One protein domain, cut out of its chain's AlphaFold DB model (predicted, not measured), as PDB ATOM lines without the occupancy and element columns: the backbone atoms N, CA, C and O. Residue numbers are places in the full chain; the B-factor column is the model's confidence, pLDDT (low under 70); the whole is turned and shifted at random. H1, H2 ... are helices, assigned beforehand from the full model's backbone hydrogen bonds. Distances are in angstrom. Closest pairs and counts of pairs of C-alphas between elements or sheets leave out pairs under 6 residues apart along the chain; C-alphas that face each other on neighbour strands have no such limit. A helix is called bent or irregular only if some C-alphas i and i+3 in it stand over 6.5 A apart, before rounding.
ATOM      1  N   PHE A   2     117.710 118.262   5.027       89.12
ATOM      2  CA  PHE A   2     118.438 118.348   3.748       89.12
ATOM      3  C   PHE A   2     119.570 119.395   3.720       89.12
ATOM      4  O   PHE A   2     120.678 119.077   3.312       89.12
ATOM      5  N   VAL A   3     119.349 120.605   4.250       91.44
ATOM      6  CA  VAL A   3     120.406 121.636   4.343       91.44
ATOM      7  C   VAL A   3     121.612 121.153   5.157       91.44
ATOM      8  O   VAL A   3     122.742 121.388   4.753       91.44
ATOM      9  N   ALA A   4     121.396 120.419   6.254       91.50
ATOM     10  CA  ALA A   4     122.493 119.866   7.049       91.50
ATOM     11  C   ALA A   4     123.336 118.863   6.243       91.50
ATOM     12  O   ALA A   4     124.557 118.859   6.371       91.50
ATOM     13  N   ILE A   5     122.704 118.070   5.368       92.69
ATOM     14  CA  ILE A   5     123.406 117.164   4.445       92.69
ATOM     15  C   ILE A   5     124.266 117.969   3.466       92.69
ATOM     16  O   ILE A   5     125.435 117.644   3.281       92.69
ATOM     17  N   VAL A   6     123.718 119.035   2.873       94.00
ATOM     18  CA  VAL A   6     124.462 119.902   1.943       94.00
ATOM     19  C   VAL A   6     125.651 120.562   2.643       94.00
ATOM     20  O   VAL A   6     126.763 120.517   2.126       94.00
ATOM     21  N   VAL A   7     125.446 121.115   3.840       94.88
ATOM     22  CA  VAL A   7     126.512 121.744   4.638       94.88
ATOM     23  C   VAL A   7     127.606 120.735   4.985       94.88
ATOM     24  O   VAL A   7     128.784 121.038   4.804       94.88
ATOM     25  N   ALA A   8     127.244 119.526   5.421       93.81
ATOM     26  CA  ALA A   8     128.213 118.473   5.712       93.81
ATOM     27  C   ALA A   8     128.992 118.044   4.457       93.81
ATOM     28  O   ALA A   8     130.209 117.901   4.517       93.81
ATOM     29  N   ALA A   9     128.319 117.887   3.313       92.81
ATOM     30  CA  ALA A   9     128.959 117.510   2.054       92.81
ATOM     31  C   ALA A   9     129.961 118.575   1.574       92.81
ATOM     32  O   ALA A   9     131.078 118.237   1.184       92.81
ATOM     33  N   VAL A  10     129.591 119.857   1.662       94.06
ATOM     34  CA  VAL A  10     130.497 120.976   1.360       94.06
ATOM     35  C   VAL A  10     131.664 121.009   2.347       94.06
ATOM     36  O   VAL A  10     132.806 121.139   1.922       94.06
ATOM     37  N   GLY A  11     131.408 120.842   3.646       93.56
ATOM     38  CA  GLY A  11     132.454 120.821   4.672       93.56
ATOM     39  C   GLY A  11     133.477 119.701   4.463       93.56
ATOM     40  O   GLY A  11     134.679 119.951   4.519       93.56
ATOM     41  N   LEU A  12     133.016 118.486   4.147       92.00
ATOM     42  CA  LEU A  12     133.896 117.357   3.826       92.00
ATOM     43  C   LEU A  12     134.751 117.638   2.585       92.00
ATOM     44  O   LEU A  12     135.945 117.350   2.594       92.00
ATOM     45  N   TRP A  13     134.166 118.237   1.543       91.50
ATOM     46  CA  TRP A  13     134.907 118.627   0.342       91.50
ATOM     47  C   TRP A  13     135.949 119.718   0.624       91.50
ATOM     48  O   TRP A  13     137.082 119.625   0.160       91.50
ATOM     49  N   LEU A  14     135.615 120.715   1.446       92.44
ATOM     50  CA  LEU A  14     136.575 121.741   1.863       92.44
ATOM     51  C   LEU A  14     137.747 121.145   2.653       92.44
ATOM     52  O   LEU A  14     138.887 121.553   2.441       92.44
ATOM     53  N   PHE A  15     137.497 120.165   3.524       92.88
ATOM     54  CA  PHE A  15     138.559 119.477   4.268       92.88
ATOM     55  C   PHE A  15     139.459 118.610   3.388       92.88
ATOM     56  O   PHE A  15     140.646 118.482   3.689       92.88
ATOM     57  N   GLU A  16     138.937 118.055   2.296       90.31
ATOM     58  CA  GLU A  16     139.766 117.402   1.279       90.31
ATOM     59  C   GLU A  16     140.655 118.394   0.544       90.31
ATOM     60  O   GLU A  16     141.861 118.172   0.454       90.31
ATOM     61  N   VAL A  17     140.092 119.505   0.064       90.44
ATOM     62  CA  VAL A  17     140.869 120.529  -0.652       90.44
ATOM     63  C   VAL A  17     141.933 121.152   0.260       90.44
ATOM     64  O   VAL A  17     143.039 121.442  -0.191       90.44
ATOM     65  N   ALA A  18     141.637 121.306   1.554       93.06
ATOM     66  CA  ALA A  18     142.592 121.763   2.563       93.06
ATOM     67  C   ALA A  18     143.663 120.713   2.932       93.06
ATOM     68  O   ALA A  18     144.590 121.023   3.679       93.06
ATOM     69  N   GLY A  19     143.542 119.471   2.448       89.69
ATOM     70  CA  GLY A  19     144.469 118.375   2.740       89.69
ATOM     71  C   GLY A  19     144.342 117.786   4.150       89.69
ATOM     72  O   GLY A  19     145.194 117.001   4.562       89.69
ATOM     73  N   TRP A  20     143.298 118.141   4.905       91.19
ATOM     74  CA  TRP A  20     143.053 117.628   6.262       91.19
ATOM     75  C   TRP A  20     142.372 116.263   6.266       91.19
ATOM     76  O   TRP A  20     142.444 115.529   7.252       91.19
ATOM     77  N   LEU A  21     141.700 115.921   5.169       88.81
ATOM     78  CA  LEU A  21     140.939 114.692   5.022       88.81
ATOM     79  C   LEU A  21     141.222 114.064   3.660       88.81
ATOM     80  O   LEU A  21     141.281 114.750   2.648       88.81
ATOM     81  N   ARG A  22     141.356 112.740   3.623       83.06
ATOM     82  CA  ARG A  22     141.437 111.980   2.372       83.06
ATOM     83  C   ARG A  22     140.137 111.216   2.184       83.06
ATOM     84  O   ARG A  22     139.817 110.377   3.025       83.06
ATOM     85  N   PHE A  23     139.409 111.460   1.095       78.81
ATOM     86  CA  PHE A  23     138.162 110.731   0.835       78.81
ATOM     87  C   PHE A  23     138.379 109.224   0.661       78.81
ATOM     88  O   PHE A  23     137.503 108.455   1.041       78.81
ATOM     89  N   ASP A  24     139.561 108.786   0.217       76.56
ATOM     90  CA  ASP A  24     139.913 107.356   0.150       76.56
ATOM     91  C   ASP A  24     139.926 106.668   1.524       76.56
ATOM     92  O   ASP A  24     139.762 105.453   1.623       76.56
ATOM     93  N   ALA A  25     140.143 107.432   2.600       79.62
ATOM     94  CA  ALA A  25     140.112 106.906   3.962       79.62
ATOM     95  C   ALA A  25     138.675 106.746   4.489       79.62
ATOM     96  O   ALA A  25     138.459 106.102   5.518       79.62
ATOM     97  N   LEU A  26     137.680 107.318   3.801       82.88
ATOM     98  CA  LEU A  26     136.281 107.207   4.186       82.88
ATOM     99  C   LEU A  26     135.680 105.917   3.632       82.88
ATOM    100  O   LEU A  26     135.638 105.669   2.427       82.88
ATOM    101  N   LYS A  27     135.137 105.096   4.531       81.81
ATOM    102  CA  LYS A  27     134.450 103.865   4.145       81.81
ATOM    103  C   LYS A  27     133.040 104.177   3.649       81.81
ATOM    104  O   LYS A  27     132.107 104.318   4.440       81.81
ATOM    105  N   VAL A  28     132.878 104.234   2.331       85.25
ATOM    106  CA  VAL A  28     131.560 104.305   1.690       85.25
ATOM    107  C   VAL A  28     130.903 102.927   1.751       85.25
ATOM    108  O   VAL A  28     131.479 101.925   1.318       85.25
ATOM    109  N   GLN A  29     129.699 102.861   2.321       85.62
ATOM    110  CA  GLN A  29     128.984 101.595   2.463       85.62
ATOM    111  C   GLN A  29     128.526 101.074   1.104       85.62
ATOM    112  O   GLN A  29     128.064 101.828   0.251       85.62
ATOM    113  N   THR A  30     128.661  99.762   0.906       86.81
ATOM    114  CA  THR A  30     128.146  99.109  -0.301       86.81
ATOM    115  C   THR A  30     126.628  99.070  -0.234       86.81
ATOM    116  O   THR A  30     126.058  98.759   0.811       86.81
ATOM    117  N   THR A  31     125.974  99.385  -1.344       86.69
ATOM    118  CA  THR A  31     124.518  99.343  -1.432       86.69
ATOM    119  C   THR A  31     124.051  97.898  -1.543       86.69
ATOM    120  O   THR A  31     124.414  97.207  -2.487       86.69
ATOM    121  N   PHE A  32     123.234  97.439  -0.602       90.38
ATOM    122  CA  PHE A  32     122.557  96.144  -0.675       90.38
ATOM    123  C   PHE A  32     121.067  96.419  -0.803       90.38
ATOM    124  O   PHE A  32     120.428  96.750   0.192       90.38
ATOM    125  N   PHE A  33     120.518  96.364  -2.019       90.25
ATOM    126  CA  PHE A  33     119.190  96.927  -2.293       90.25
ATOM    127  C   PHE A  33     118.098  96.305  -1.418       90.25
ATOM    128  O   PHE A  33     117.367  97.030  -0.743       90.25
ATOM    129  N   TRP A  34     118.028  94.971  -1.364       91.94
ATOM    130  CA  TRP A  34     117.002  94.277  -0.584       91.94
ATOM    131  C   TRP A  34     117.227  94.384   0.919       91.94
ATOM    132  O   TRP A  34     116.286  94.677   1.659       91.94
ATOM    133  N   ALA A  35     118.473  94.232   1.367       92.38
ATOM    134  CA  ALA A  35     118.816  94.365   2.777       92.38
ATOM    135  C   ALA A  35     118.535  95.782   3.303       92.38
ATOM    136  O   ALA A  35     117.972  95.936   4.384       92.38
ATOM    137  N   MET A  36     118.878  96.819   2.532       93.38
ATOM    138  CA  MET A  36     118.630  98.214   2.898       93.38
ATOM    139  C   MET A  36     117.146  98.566   2.847       93.38
ATOM    140  O   MET A  36     116.679  99.285   3.726       93.38
ATOM    141  N   ALA A  37     116.392  98.058   1.868       94.25
ATOM    142  CA  ALA A  37     114.955  98.306   1.781       94.25
ATOM    143  C   ALA A  37     114.207  97.696   2.976       94.25
ATOM    144  O   ALA A  37     113.477  98.399   3.675       94.25
ATOM    145  N   VAL A  38     114.432  96.407   3.254       95.00
ATOM    146  CA  VAL A  38     113.776  95.717   4.373       95.00
ATOM    147  C   VAL A  38     114.288  96.239   5.713       95.00
ATOM    148  O   VAL A  38     113.488  96.567   6.586       95.00
ATOM    149  N   GLY A  39     115.604  96.393   5.869       93.81
ATOM    150  CA  GLY A  39     116.201  96.945   7.085       93.81
ATOM    151  C   GLY A  39     115.738  98.376   7.365       93.81
ATOM    152  O   GLY A  39     115.399  98.696   8.500       93.81
ATOM    153  N   GLY A  40     115.646  99.219   6.334       94.12
ATOM    154  CA  GLY A  40     115.136 100.585   6.441       94.12
ATOM    155  C   GLY A  40     113.654 100.640   6.811       94.12
ATOM    156  O   GLY A  40     113.273 101.454   7.651       94.12
ATOM    157  N   ALA A  41     112.828  99.750   6.253       96.44
ATOM    158  CA  ALA A  41     111.415  99.645   6.613       96.44
ATOM    159  C   ALA A  41     111.222  99.188   8.068       96.44
ATOM    160  O   ALA A  41     110.447  99.800   8.803       96.44
ATOM    161  N   LEU A  42     111.961  98.163   8.508       95.19
ATOM    162  CA  LEU A  42     111.931  97.680   9.894       95.19
ATOM    163  C   LEU A  42     112.424  98.745  10.875       95.19
ATOM    164  O   LEU A  42     111.793  98.968  11.906       95.19
ATOM    165  N   LEU A  43     113.515  99.437  10.535       94.38
ATOM    166  CA  LEU A  43     114.021 100.557  11.318       94.38
ATOM    167  C   LEU A  43     112.952 101.653  11.416       94.38
ATOM    168  O   LEU A  43     112.603 102.059  12.518       94.38
ATOM    169  N   GLY A  44     112.367 102.078  10.292       94.19
ATOM    170  CA  GLY A  44     111.298 103.078  10.260       94.19
ATOM    171  C   GLY A  44     110.081 102.696  11.109       94.19
ATOM    172  O   GLY A  44     109.597 103.522  11.880       94.19
ATOM    173  N   ALA A  45     109.631 101.441  11.034       95.88
ATOM    174  CA  ALA A  45     108.557 100.926  11.883       95.88
ATOM    175  C   ALA A  45     108.942 100.953  13.371       95.88
ATOM    176  O   ALA A  45     108.152 101.392  14.206       95.88
ATOM    177  N   GLY A  46     110.175 100.561  13.702       93.75
ATOM    178  CA  GLY A  46     110.707 100.632  15.061       93.75
ATOM    179  C   GLY A  46     110.746 102.060  15.609       93.75
ATOM    180  O   GLY A  46     110.322 102.283  16.739       93.75
ATOM    181  N   LEU A  47     111.180 103.038  14.806       94.75
ATOM    182  CA  LEU A  47     111.129 104.458  15.173       94.75
ATOM    183  C   LEU A  47     109.687 104.947  15.384       94.75
ATOM    184  O   LEU A  47     109.433 105.691  16.328       94.75
ATOM    185  N   ALA A  48     108.751 104.535  14.525       95.00
ATOM    186  CA  ALA A  48     107.347 104.930  14.627       95.00
ATOM    187  C   ALA A  48     106.681 104.381  15.900       95.00
ATOM    188  O   ALA A  48     105.934 105.102  16.555       95.00
ATOM    189  N   ILE A  49     106.978 103.130  16.268       94.50
ATOM    190  CA  ILE A  49     106.460 102.492  17.488       94.50
ATOM    191  C   ILE A  49     107.161 103.048  18.734       94.50
ATOM    192  O   ILE A  49     106.516 103.319  19.742       94.50
ATOM    193  N   GLY A  50     108.484 103.203  18.674       90.31
ATOM    194  CA  GLY A  50     109.304 103.607  19.814       90.31
ATOM    195  C   GLY A  50     109.285 105.104  20.113       90.31
ATOM    196  O   GLY A  50     109.701 105.498  21.195       90.31
ATOM    197  N   GLY A  51     108.844 105.948  19.174       93.06
ATOM    198  CA  GLY A  51     108.783 107.403  19.356       93.06
ATOM    199  C   GLY A  51     110.149 108.100  19.420       93.06
ATOM    200  O   GLY A  51     110.211 109.302  19.676       93.06
ATOM    201  N   TYR A  52     111.241 107.375  19.166       93.25
ATOM    202  CA  TYR A  52     112.606 107.891  19.174       93.25
ATOM    203  C   TYR A  52     113.341 107.516  17.889       93.25
ATOM    204  O   TYR A  52     113.184 106.425  17.350       93.25
ATOM    205  N   CYS A  53     114.217 108.407  17.430       92.25
ATOM    206  CA  CYS A  53     115.351 108.046  16.590       92.25
ATOM    207  C   CYS A  53     116.602 107.792  17.451       92.25
ATOM    208  O   CYS A  53     116.638 108.213  18.613       92.25
ATOM    209  N   PRO A  54     117.655 107.154  16.903       89.50
ATOM    210  CA  PRO A  54     118.847 106.790  17.671       89.50
ATOM    211  C   PRO A  54     119.529 107.971  18.378       89.50
ATOM    212  O   PRO A  54     120.126 107.792  19.429       89.50
ATOM    213  N   GLY A  55     119.448 109.181  17.814       90.81
ATOM    214  CA  GLY A  55     120.007 110.382  18.445       90.81
ATOM    215  C   GLY A  55     119.099 110.963  19.528       90.81
ATOM    216  O   GLY A  55     119.565 111.340  20.602       90.81
ATOM    217  N   THR A  56     117.787 111.010  19.282       93.31
ATOM    218  CA  THR A  56     116.829 111.560  20.252       93.31
ATOM    219  C   THR A  56     116.651 110.667  21.471       93.31
ATOM    220  O   THR A  56     116.319 111.188  22.528       93.31
ATOM    221  N   SER A  57     116.878 109.352  21.361       94.50
ATOM    222  CA  SER A  57     116.840 108.461  22.526       94.50
ATOM    223  C   SER A  57     117.968 108.768  23.511       94.50
ATOM    224  O   SER A  57     117.738 108.780  24.715       94.50
ATOM    225  N   VAL A  58     119.162 109.122  23.023       95.69
ATOM    226  CA  VAL A  58     120.267 109.566  23.888       95.69
ATOM    227  C   VAL A  58     119.881 110.848  24.628       95.69
ATOM    228  O   VAL A  58     120.006 110.921  25.847       95.69
ATOM    229  N   VAL A  59     119.346 111.843  23.912       95.56
ATOM    230  CA  VAL A  59     118.868 113.096  24.529       95.56
ATOM    231  C   VAL A  59     117.742 112.823  25.531       95.56
ATOM    232  O   VAL A  59     117.748 113.381  26.628       95.56
ATOM    233  N   GLY A  60     116.800 111.941  25.187       94.50
ATOM    234  CA  GLY A  60     115.702 111.528  26.058       94.50
ATOM    235  C   GLY A  60     116.202 110.901  27.356       94.50
ATOM    236  O   GLY A  60     115.768 111.310  28.432       94.50
ATOM    237  N   LEU A  61     117.177 109.994  27.271       95.88
ATOM    238  CA  LEU A  61     117.775 109.347  28.436       95.88
ATOM    239  C   LEU A  61     118.356 110.372  29.418       95.88
ATOM    240  O   LEU A  61     118.029 110.346  30.603       95.88
ATOM    241  N   PHE A  62     119.160 111.318  28.921       96.12
ATOM    242  CA  PHE A  62     119.732 112.387  29.752       96.12
ATOM    243  C   PHE A  62     118.700 113.420  30.218       96.12
ATOM    244  O   PHE A  62     118.936 114.121  31.197       96.12
ATOM    245  N   SER A  63     117.538 113.478  29.569       96.12
ATOM    246  CA  SER A  63     116.387 114.274  30.013       96.12
ATOM    247  C   SER A  63     115.535 113.552  31.072       96.12
ATOM    248  O   SER A  63     114.465 114.041  31.428       96.12
ATOM    249  N   GLY A  64     115.972 112.385  31.565       94.38
ATOM    250  CA  GLY A  64     115.285 111.610  32.604       94.38
ATOM    251  C   GLY A  64     114.200 110.661  32.088       94.38
ATOM    252  O   GLY A  64     113.423 110.128  32.881       94.38
ATOM    253  N   ARG A  65     114.124 110.434  30.771       95.19
ATOM    254  CA  ARG A  65     113.127 109.549  30.155       95.19
ATOM    255  C   ARG A  65     113.614 108.102  30.103       95.19
ATOM    256  O   ARG A  65     114.490 107.754  29.312       95.19
ATOM    257  N   LEU A  66     113.035 107.244  30.947       94.75
ATOM    258  CA  LEU A  66     113.388 105.819  31.029       94.75
ATOM    259  C   LEU A  66     112.915 105.005  29.816       94.75
ATOM    260  O   LEU A  66     113.546 104.016  29.451       94.75
ATOM    261  N   ASP A  67     111.849 105.427  29.147       93.81
ATOM    262  CA  ASP A  67     111.389 104.853  27.880       93.81
ATOM    263  C   ASP A  67     112.461 104.962  26.781       93.81
ATOM    264  O   ASP A  67     112.641 104.032  25.991       93.81
ATOM    265  N   ALA A  68     113.260 106.033  26.793       94.50
ATOM    266  CA  ALA A  68     114.385 106.187  25.878       94.50
ATOM    267  C   ALA A  68     115.512 105.168  26.146       94.50
ATOM    268  O   ALA A  68     116.152 104.694  25.202       94.50
ATOM    269  N   LEU A  69     115.717 104.772  27.412       95.06
ATOM    270  CA  LEU A  69     116.656 103.702  27.774       95.06
ATOM    271  C   LEU A  69     116.213 102.363  27.186       95.06
ATOM    272  O   LEU A  69     117.019 101.647  26.594       95.06
ATOM    273  N   LEU A  70     114.927 102.037  27.329       94.94
ATOM    274  CA  LEU A  70     114.356 100.800  26.796       94.94
ATOM    275  C   LEU A  70     114.492 100.746  25.271       94.94
ATOM    276  O   LEU A  70     114.845  99.700  24.724       94.94
ATOM    277  N   PHE A  71     114.298 101.878  24.592       95.38
ATOM    278  CA  PHE A  71     114.533 101.987  23.154       95.38
ATOM    279  C   PHE A  71     116.010 101.775  22.773       95.38
ATOM    280  O   PHE A  71     116.312 101.096  21.796       95.38
ATOM    281  N   MET A  72     116.963 102.302  23.546       94.88
ATOM    282  CA  MET A  72     118.388 102.038  23.296       94.88
ATOM    283  C   MET A  72     118.750 100.562  23.503       94.88
ATOM    284  O   MET A  72     119.494  99.991  22.702       94.88
ATOM    285  N   LEU A  73     118.210  99.931  24.547       95.81
ATOM    286  CA  LEU A  73     118.425  98.507  24.809       95.81
ATOM    287  C   LEU A  73     117.828  97.636  23.703       95.81
ATOM    288  O   LEU A  73     118.462  96.668  23.288       95.81
ATOM    289  N   SER A  74     116.655  97.989  23.176       94.38
ATOM    290  CA  SER A  74     116.051  97.242  22.071       94.38
ATOM    291  C   SER A  74     116.875  97.346  20.784       94.38
ATOM    292  O   SER A  74     117.037  96.334  20.105       94.38
ATOM    293  N   ILE A  75     117.479  98.507  20.485       94.75
ATOM    294  CA  ILE A  75     118.434  98.646  19.369       94.75
ATOM    295  C   ILE A  75     119.629  97.708  19.567       94.75
ATOM    296  O   ILE A  75     120.020  97.008  18.627       94.75
ATOM    297  N   LEU A  76     120.201  97.670  20.775       95.56
ATOM    298  CA  LEU A  76     121.339  96.801  21.079       95.56
ATOM    299  C   LEU A  76     120.966  95.327  20.898       95.56
ATOM    300  O   LEU A  76     121.657  94.603  20.185       95.56
ATOM    301  N   ILE A  77     119.845  94.902  21.482       96.69
ATOM    302  CA  ILE A  77     119.343  93.528  21.374       96.69
ATOM    303  C   ILE A  77     119.058  93.175  19.912       96.69
ATOM    304  O   ILE A  77     119.521  92.141  19.439       96.69
ATOM    305  N   GLY A  78     118.361  94.035  19.167       94.75
ATOM    306  CA  GLY A  78     118.067  93.813  17.751       94.75
ATOM    307  C   GLY A  78     119.333  93.681  16.903       94.75
ATOM    308  O   GLY A  78     119.420  92.792  16.058       94.75
ATOM    309  N   THR A  79     120.348  94.506  17.174       94.56
ATOM    310  CA  THR A  79     121.643  94.443  16.477       94.56
ATOM    311  C   THR A  79     122.387  93.148  16.795       94.56
ATOM    312  O   THR A  79     122.925  92.515  15.889       94.56
ATOM    313  N   LEU A  80     122.388  92.720  18.061       96.81
ATOM    314  CA  LEU A  80     123.008  91.462  18.481       96.81
ATOM    315  C   LEU A  80     122.295  90.246  17.882       96.81
ATOM    316  O   LEU A  80     122.958  89.338  17.389       96.81
ATOM    317  N   LEU A  81     120.960  90.246  17.873       96.12
ATOM    318  CA  LEU A  81     120.166  89.191  17.244       96.12
ATOM    319  C   LEU A  81     120.450  89.109  15.744       96.12
ATOM    320  O   LEU A  81     120.649  88.013  15.224       96.12
ATOM    321  N   PHE A  82     120.517  90.249  15.056       94.19
ATOM    322  CA  PHE A  82     120.881  90.277  13.643       94.19
ATOM    323  C   PHE A  82     122.300  89.739  13.410       94.19
ATOM    324  O   PHE A  82     122.494  88.898  12.537       94.19
ATOM    325  N   ALA A  83     123.276  90.176  14.212       94.62
ATOM    326  CA  ALA A  83     124.664  89.733  14.096       94.62
ATOM    327  C   ALA A  83     124.824  88.225  14.357       94.62
ATOM    328  O   ALA A  83     125.530  87.551  13.612       94.62
ATOM    329  N   ALA A  84     124.137  87.681  15.366       95.75
ATOM    330  CA  ALA A  84     124.187  86.258  15.707       95.75
ATOM    331  C   ALA A  84     123.533  85.356  14.645       95.75
ATOM    332  O   ALA A  84     123.924  84.204  14.494       95.75
ATOM    333  N   ASN A  85     122.548  85.874  13.906       95.56
ATOM    334  CA  ASN A  85     121.830  85.138  12.858       95.56
ATOM    335  C   ASN A  85     122.278  85.539  11.443       95.56
ATOM    336  O   ASN A  85     121.580  85.254  10.466       95.56
ATOM    337  N   PHE A  86     123.423  86.216  11.312       93.06
ATOM    338  CA  PHE A  86     123.860  86.763  10.031       93.06
ATOM    339  C   PHE A  86     124.108  85.674   8.982       93.06
ATOM    340  O   PHE A  86     123.707  85.858   7.837       93.06
ATOM    341  N   ASP A  87     124.674  84.528   9.366       92.44
ATOM    342  CA  ASP A  87     124.967  83.426   8.438       92.44
ATOM    343  C   ASP A  87     123.701  82.905   7.737       92.44
ATOM    344  O   ASP A  87     123.707  82.640   6.535       92.44
ATOM    345  N   LEU A  88     122.576  82.841   8.460       92.38
ATOM    346  CA  LEU A  88     121.280  82.445   7.899       92.38
ATOM    347  C   LEU A  88     120.721  83.511   6.946       92.38
ATOM    348  O   LEU A  88     120.089  83.198   5.937       92.38
ATOM    349  N   LEU A  89     120.953  84.783   7.267       90.25
ATOM    350  CA  LEU A  89     120.457  85.926   6.506       90.25
ATOM    351  C   LEU A  89     121.386  86.319   5.353       90.25
ATOM    352  O   LEU A  89     120.976  87.106   4.503       90.25
ATOM    353  N   GLN A  90     122.603  85.776   5.287       90.38
ATOM    354  CA  GLN A  90     123.641  86.180   4.341       90.38
ATOM    355  C   GLN A  90     123.162  86.098   2.887       90.38
ATOM    356  O   GLN A  90     123.399  87.028   2.113       90.38
ATOM    357  N   GLY A  91     122.455  85.021   2.528       89.44
ATOM    358  CA  GLY A  91     121.922  84.830   1.176       89.44
ATOM    359  C   GLY A  91     120.940  85.932   0.769       89.44
ATOM    360  O   GLY A  91     121.010  86.443  -0.345       89.44
ATOM    361  N   PHE A  92     120.076  86.360   1.692       89.94
ATOM    362  CA  PHE A  92     119.177  87.493   1.473       89.94
ATOM    363  C   PHE A  92     119.926  88.831   1.520       89.94
ATOM    364  O   PHE A  92     119.686  89.710   0.696       89.94
ATOM    365  N   TYR A  93     120.859  88.986   2.456       88.19
ATOM    366  CA  TYR A  93     121.613  90.219   2.656       88.19
ATOM    367  C   TYR A  93     122.435  90.596   1.419       88.19
ATOM    368  O   TYR A  93     122.509  91.765   1.044       88.19
ATOM    369  N   GLN A  94     123.036  89.600   0.770       89.88
ATOM    370  CA  GLN A  94     123.845  89.779  -0.436       89.88
ATOM    371  C   GLN A  94     123.004  89.763  -1.723       89.88
ATOM    372  O   GLN A  94     123.523  90.081  -2.796       89.88
ATOM    373  N   ALA A  95     121.707  89.444  -1.642       86.06
ATOM    374  CA  ALA A  95     120.816  89.496  -2.791       86.06
ATOM    375  C   ALA A  95     120.665  90.950  -3.267       86.06
ATOM    376  O   ALA A  95     120.248  91.837  -2.520       86.06
ATOM    377  N   GLY A  96     121.004  91.208  -4.532       83.12
ATOM    378  CA  GLY A  96     121.010  92.571  -5.066       83.12
ATOM    379  C   GLY A  96     122.126  93.434  -4.466       83.12
ATOM    380  O   GLY A  96     121.892  94.582  -4.089       83.12
ATOM    381  N   GLN A  97     123.335  92.885  -4.345       86.75
ATOM    382  CA  GLN A  97     124.524  93.675  -4.045       86.75
ATOM    383  C   GLN A  97     124.822  94.643  -5.202       86.75
ATOM    384  O   GLN A  97     125.070  94.229  -6.333       86.75
ATOM    385  N   GLY A  98     124.798  95.940  -4.908       82.00
ATOM    386  CA  GLY A  98     125.252  96.999  -5.800       82.00
ATOM    387  C   GLY A  98     126.773  97.162  -5.785       82.00
ATOM    388  O   GLY A  98     127.500  96.486  -5.052       82.00
ATOM    389  N   THR A  99     127.271  98.089  -6.600       82.75
ATOM    390  CA  THR A  99     128.705  98.371  -6.711       82.75
ATOM    391  C   THR A  99     129.299  98.806  -5.369       82.75
ATOM    392  O   THR A  99     128.710  99.593  -4.620       82.75
ATOM    393  N   LYS A 100     130.487  98.283  -5.047       80.00
ATOM    394  CA  LYS A 100     131.189  98.593  -3.796       80.00
ATOM    395  C   LYS A 100     131.565 100.073  -3.745       80.00
ATOM    396  O   LYS A 100     132.181 100.578  -4.674       80.00
ATOM    397  N   GLY A 101     131.235 100.735  -2.636       72.88
ATOM    398  CA  GLY A 101     131.669 102.108  -2.362       72.88
ATOM    399  C   GLY A 101     131.163 103.152  -3.364       72.88
ATOM    400  O   GLY A 101     131.844 104.145  -3.602       72.88
ATOM    401  N   GLN A 102     129.993 102.925  -3.969       80.00
ATOM    402  CA  GLN A 102     129.463 103.804  -5.006       80.00
ATOM    403  C   GLN A 102     129.120 105.193  -4.442       80.00
ATOM    404  O   GLN A 102     128.208 105.343  -3.630       80.00
ATOM    405  N   THR A 103     129.823 106.226  -4.908       86.38
ATOM    406  CA  THR A 103     129.484 107.633  -4.650       86.38
ATOM    407  C   THR A 103     128.745 108.239  -5.839       86.38
ATOM    408  O   THR A 103     128.774 107.706  -6.951       86.38
ATOM    409  N   LEU A 104     128.096 109.389  -5.634       85.50
ATOM    410  CA  LEU A 104     127.431 110.117  -6.719       85.50
ATOM    411  C   LEU A 104     128.425 110.540  -7.816       85.50
ATOM    412  O   LEU A 104     128.113 110.462  -9.002       85.50
ATOM    413  N   VAL A 105     129.640 110.924  -7.409       86.44
ATOM    414  CA  VAL A 105     130.764 111.245  -8.302       86.44
ATOM    415  C   VAL A 105     131.162 110.014  -9.110       86.44
ATOM    416  O   VAL A 105     131.234 110.084 -10.331       86.44
ATOM    417  N   ALA A 106     131.334 108.861  -8.454       85.12
ATOM    418  CA  ALA A 106     131.697 107.616  -9.128       85.12
ATOM    419  C   ALA A 106     130.602 107.100 -10.079       85.12
ATOM    420  O   ALA A 106     130.907 106.397 -11.037       85.12
ATOM    421  N   LEU A 107     129.328 107.425  -9.825       86.25
ATOM    422  CA  LEU A 107     128.210 107.006 -10.674       86.25
ATOM    423  C   LEU A 107     128.035 107.896 -11.906       86.25
ATOM    424  O   LEU A 107     127.734 107.400 -12.985       86.25
ATOM    425  N   THR A 108     128.184 109.207 -11.733       88.25
ATOM    426  CA  THR A 108     127.927 110.199 -12.792       88.25
ATOM    427  C   THR A 108     129.182 110.576 -13.576       88.25
ATOM    428  O   THR A 108     129.077 111.097 -14.683       88.25
ATOM    429  N   GLY A 109     130.368 110.353 -13.002       87.19
ATOM    430  CA  GLY A 109     131.643 110.852 -13.519       87.19
ATOM    431  C   GLY A 109     131.801 112.372 -13.408       87.19
ATOM    432  O   GLY A 109     132.749 112.932 -13.952       87.19
ATOM    433  N   TRP A 110     130.870 113.064 -12.746       91.62
ATOM    434  CA  TRP A 110     130.881 114.520 -12.645       91.62
ATOM    435  C   TRP A 110     131.805 115.004 -11.533       91.62
ATOM    436  O   TRP A 110     131.909 114.352 -10.493       91.62
ATOM    437  N   PRO A 111     132.443 116.175 -11.702       90.88
ATOM    438  CA  PRO A 111     133.314 116.712 -10.671       90.88
ATOM    439  C   PRO A 111     132.520 117.069  -9.405       90.88
ATOM    440  O   PRO A 111     131.389 117.557  -9.476       90.88
ATOM    441  N   THR A 112     133.134 116.871  -8.235       88.81
ATOM    442  CA  THR A 112     132.488 117.023  -6.917       88.81
ATOM    443  C   THR A 112     131.815 118.383  -6.729       88.81
ATOM    444  O   THR A 112     130.682 118.449  -6.255       88.81
ATOM    445  N   TRP A 113     132.460 119.473  -7.159       90.88
ATOM    446  CA  TRP A 113     131.914 120.830  -7.035       90.88
ATOM    447  C   TRP A 113     130.584 121.004  -7.785       90.88
ATOM    448  O   TRP A 113     129.691 121.686  -7.285       90.88
ATOM    449  N   LEU A 114     130.412 120.352  -8.943       93.12
ATOM    450  CA  LEU A 114     129.180 120.439  -9.728       93.12
ATOM    451  C   LEU A 114     128.029 119.750  -8.993       93.12
ATOM    452  O   LEU A 114     126.933 120.297  -8.899       93.12
ATOM    453  N   ILE A 115     128.292 118.578  -8.413       92.69
ATOM    454  CA  ILE A 115     127.302 117.841  -7.621       92.69
ATOM    455  C   ILE A 115     126.891 118.651  -6.387       92.69
ATOM    456  O   ILE A 115     125.701 118.750  -6.088       92.69
ATOM    457  N   LEU A 116     127.848 119.278  -5.701       93.31
ATOM    458  CA  LEU A 116     127.562 120.140  -4.554       93.31
ATOM    459  C   LEU A 116     126.700 121.348  -4.943       93.31
ATOM    460  O   LEU A 116     125.734 121.650  -4.241       93.31
ATOM    461  N   LEU A 117     126.994 121.998  -6.075       93.88
ATOM    462  CA  LEU A 117     126.171 123.096  -6.591       93.88
ATOM    463  C   LEU A 117     124.747 122.641  -6.919       93.88
ATOM    464  O   LEU A 117     123.794 123.340  -6.577       93.88
ATOM    465  N   LEU A 118     124.581 121.466  -7.529       94.38
ATOM    466  CA  LEU A 118     123.259 120.908  -7.824       94.38
ATOM    467  C   LEU A 118     122.474 120.590  -6.546       94.38
ATOM    468  O   LEU A 118     121.295 120.929  -6.456       94.38
ATOM    469  N   LEU A 119     123.119 119.997  -5.537       93.56
ATOM    470  CA  LEU A 119     122.492 119.720  -4.241       93.56
ATOM    471  C   LEU A 119     122.091 121.010  -3.513       93.56
ATOM    472  O   LEU A 119     120.984 121.096  -2.977       93.56
ATOM    473  N   ALA A 120     122.950 122.031  -3.529       94.25
ATOM    474  CA  ALA A 120     122.639 123.345  -2.972       94.25
ATOM    475  C   ALA A 120     121.486 124.026  -3.729       94.25
ATOM    476  O   ALA A 120     120.566 124.563  -3.107       94.25
ATOM    477  N   GLY A 121     121.485 123.940  -5.061       94.94
ATOM    478  CA  GLY A 121     120.396 124.415  -5.911       94.94
ATOM    479  C   GLY A 121     119.070 123.722  -5.597       94.94
ATOM    480  O   GLY A 121     118.053 124.397  -5.447       94.94
ATOM    481  N   LEU A 122     119.080 122.399  -5.403       94.81
ATOM    482  CA  LEU A 122     117.898 121.632  -5.004       94.81
ATOM    483  C   LEU A 122     117.385 122.058  -3.620       94.81
ATOM    484  O   LEU A 122     116.176 122.191  -3.433       94.81
ATOM    485  N   ALA A 123     118.284 122.328  -2.668       93.00
ATOM    486  CA  ALA A 123     117.908 122.826  -1.345       93.00
ATOM    487  C   ALA A 123     117.221 124.196  -1.442       93.00
ATOM    488  O   ALA A 123     116.148 124.396  -0.871       93.00
ATOM    489  N   ALA A 124     117.816 125.122  -2.200       93.12
ATOM    490  CA  ALA A 124     117.277 126.461  -2.410       93.12
ATOM    491  C   ALA A 124     115.934 126.428  -3.153       93.12
ATOM    492  O   ALA A 124     114.995 127.125  -2.768       93.12
ATOM    493  N   ALA A 125     115.817 125.590  -4.186       93.81
ATOM    494  CA  ALA A 125     114.577 125.393  -4.926       93.81
ATOM    495  C   ALA A 125     113.480 124.813  -4.028       93.81
ATOM    496  O   ALA A 125     112.379 125.355  -4.001       93.81
ATOM    497  N   GLY A 126     113.787 123.776  -3.244       92.06
ATOM    498  CA  GLY A 126     112.846 123.188  -2.291       92.06
ATOM    499  C   GLY A 126     112.338 124.210  -1.273       92.06
ATOM    500  O   GLY A 126     111.132 124.302  -1.050       92.06
ATOM    501  N   PHE A 127     113.231 125.038  -0.723       90.25
ATOM    502  CA  PHE A 127     112.848 126.095   0.216       90.25
ATOM    503  C   PHE A 127     111.987 127.180  -0.445       90.25
ATOM    504  O   PHE A 127     110.950 127.559   0.094       90.25
ATOM    505  N   ARG A 128     112.363 127.640  -1.647       91.69
ATOM    506  CA  ARG A 128     111.575 128.624  -2.411       91.69
ATOM    507  C   ARG A 128     110.193 128.101  -2.781       91.69
ATOM    508  O   ARG A 128     109.225 128.850  -2.690       91.69
ATOM    509  N   LEU A 129     110.098 126.844  -3.210       91.62
ATOM    510  CA  LEU A 129     108.825 126.206  -3.541       91.62
ATOM    511  C   LEU A 129     107.948 126.068  -2.296       91.62
ATOM    512  O   LEU A 129     106.771 126.413  -2.358       91.62
ATOM    513  N   GLY A 130     108.521 125.639  -1.167       88.38
ATOM    514  CA  GLY A 130     107.823 125.584   0.119       88.38
ATOM    515  C   GLY A 130     107.261 126.947   0.523       88.38
ATOM    516  O   GLY A 130     106.054 127.073   0.712       88.38
ATOM    517  N   ALA A 131     108.106 127.981   0.526       87.25
ATOM    518  CA  ALA A 131     107.701 129.349   0.853       87.25
ATOM    519  C   ALA A 131     106.614 129.889  -0.094       87.25
ATOM    520  O   ALA A 131     105.685 130.574   0.328       87.25
ATOM    521  N   TRP A 132     106.691 129.560  -1.384       88.06
ATOM    522  CA  TRP A 132     105.672 129.941  -2.360       88.06
ATOM    523  C   TRP A 132     104.330 129.234  -2.127       88.06
ATOM    524  O   TRP A 132     103.279 129.869  -2.231       88.06
ATOM    525  N   PHE A 133     104.344 127.936  -1.798       88.38
ATOM    526  CA  PHE A 133     103.128 127.187  -1.464       88.38
ATOM    527  C   PHE A 133     102.481 127.709  -0.183       88.38
ATOM    528  O   PHE A 133     101.257 127.836  -0.123       88.38
ATOM    529  N   GLU A 134     103.299 128.037   0.810       86.44
ATOM    530  CA  GLU A 134     102.871 128.608   2.082       86.44
ATOM    531  C   GLU A 134     102.243 129.992   1.887       86.44
ATOM    532  O   GLU A 134     101.113 130.222   2.315       86.44
ATOM    533  N   ALA A 135     102.886 130.876   1.117       84.31
ATOM    534  CA  ALA A 135     102.340 132.192   0.782       84.31
ATOM    535  C   ALA A 135     100.998 132.111   0.031       84.31
ATOM    536  O   ALA A 135     100.106 132.928   0.254       84.31
ATOM    537  N   ARG A 136     100.822 131.111  -0.845       82.94
ATOM    538  CA  ARG A 136      99.582 130.919  -1.618       82.94
ATOM    539  C   ARG A 136      98.414 130.351  -0.819       82.94
ATOM    540  O   ARG A 136      97.277 130.511  -1.250       82.94
ATOM    541  N   ARG A 137      98.670 129.668   0.297       80.75
ATOM    542  CA  ARG A 137      97.626 129.060   1.138       80.75
ATOM    543  C   ARG A 137      97.281 129.901   2.373       80.75
ATOM    544  O   ARG A 137      96.631 129.384   3.270       80.75
TER     545      ARG A 137
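Overview. This is residues 2 to 137 of the 148 residues of the protein "Transporter" of Rhodocyclaceae bacterium (UniProt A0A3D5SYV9). What shape do these atoms make? They make two separate lobes with an open gap between them: H1 and the long H7 lie side by side, with small H6 near the start of H7, while H2, H3, H4 and H5 form a loose frame. Two unnamed stretches, residues 18 to 32 and residues 94 to 103, span the gap, and the last residues, 128 to 137, stick out. What is it built of? The printed part has 136 residues with seven named helices, H1 to H7 in chain order, and no named strand, in the class all helix. Is it tight? It is loose, with a radius of gyration of the C-alphas of 19.5 A and spans of 43 by 42 by 33 A.

Arrangement. What does the first helix meet? H1, residues 2 to 17, touches residues 112 to 123 alone of H7, residues 112 to 136, at a shallow tilt of 21 degrees, opposite ways; their closest C-alphas, of Val 6 and Ala 120, are 6.3 A apart. How do the next helices stand? H2, residues 33 to 50, is close but not clearly touching to H4, residues 66 to 84, with the C-alphas of Gly 50 and Phe 71 6.4 A apart. H3, residues 54 to 62, and H4 form a helical hairpin at a steep tilt of 41 degrees; residues 66 to 72 alone of H4 touch H3, closest at the C-alphas of Ser 57 and Ala 68, 4.7 A. With residues 34 to 35 alone, H2 touches H5, residues 86 to 93, at a steep tilt of 68 degrees, only just short of about perpendicular; the closest C-alphas, of Ala 35 and Tyr 93, are 5.0 A apart. What of H6, residues 104 to 108? It only just touches residues 112 to 115 alone of H7, with 3 pairs of C-alphas within 8 A, the closest those of Val 105 and Thr 112, 6.2 A; H1 and H6 are apart. Are the backbones helical? Each O i to N i+4 pair is within hydrogen-bond range in H1, H2, H4, H6 and H7, but 4 of 5 are in H3 and 2 of 4 in H5.

Along the chain. Where do the ends lie? H1 begins at C-alpha 2, (118.438, 118.348, 3.748), and H7 ends at C-alpha 136, (99.582, 130.919, -1.618). How long are the helices? H1 is 23.0 A, H2 25.1 A, H4 27.1 A and H7 36.1 A from first to last C-alpha. H5 is irregular, with C-alphas 88 and 91 7.2 A apart.

Size, cuts and confidence. How far does it reach? The two C-alphas farthest apart, of Asp 87 and Arg 136, are 54.8 A from each other. Is it continuous and confident? The printed part has no cut, the link from H1 to H2 is long, and no printed residue is under 70 in pLDDT.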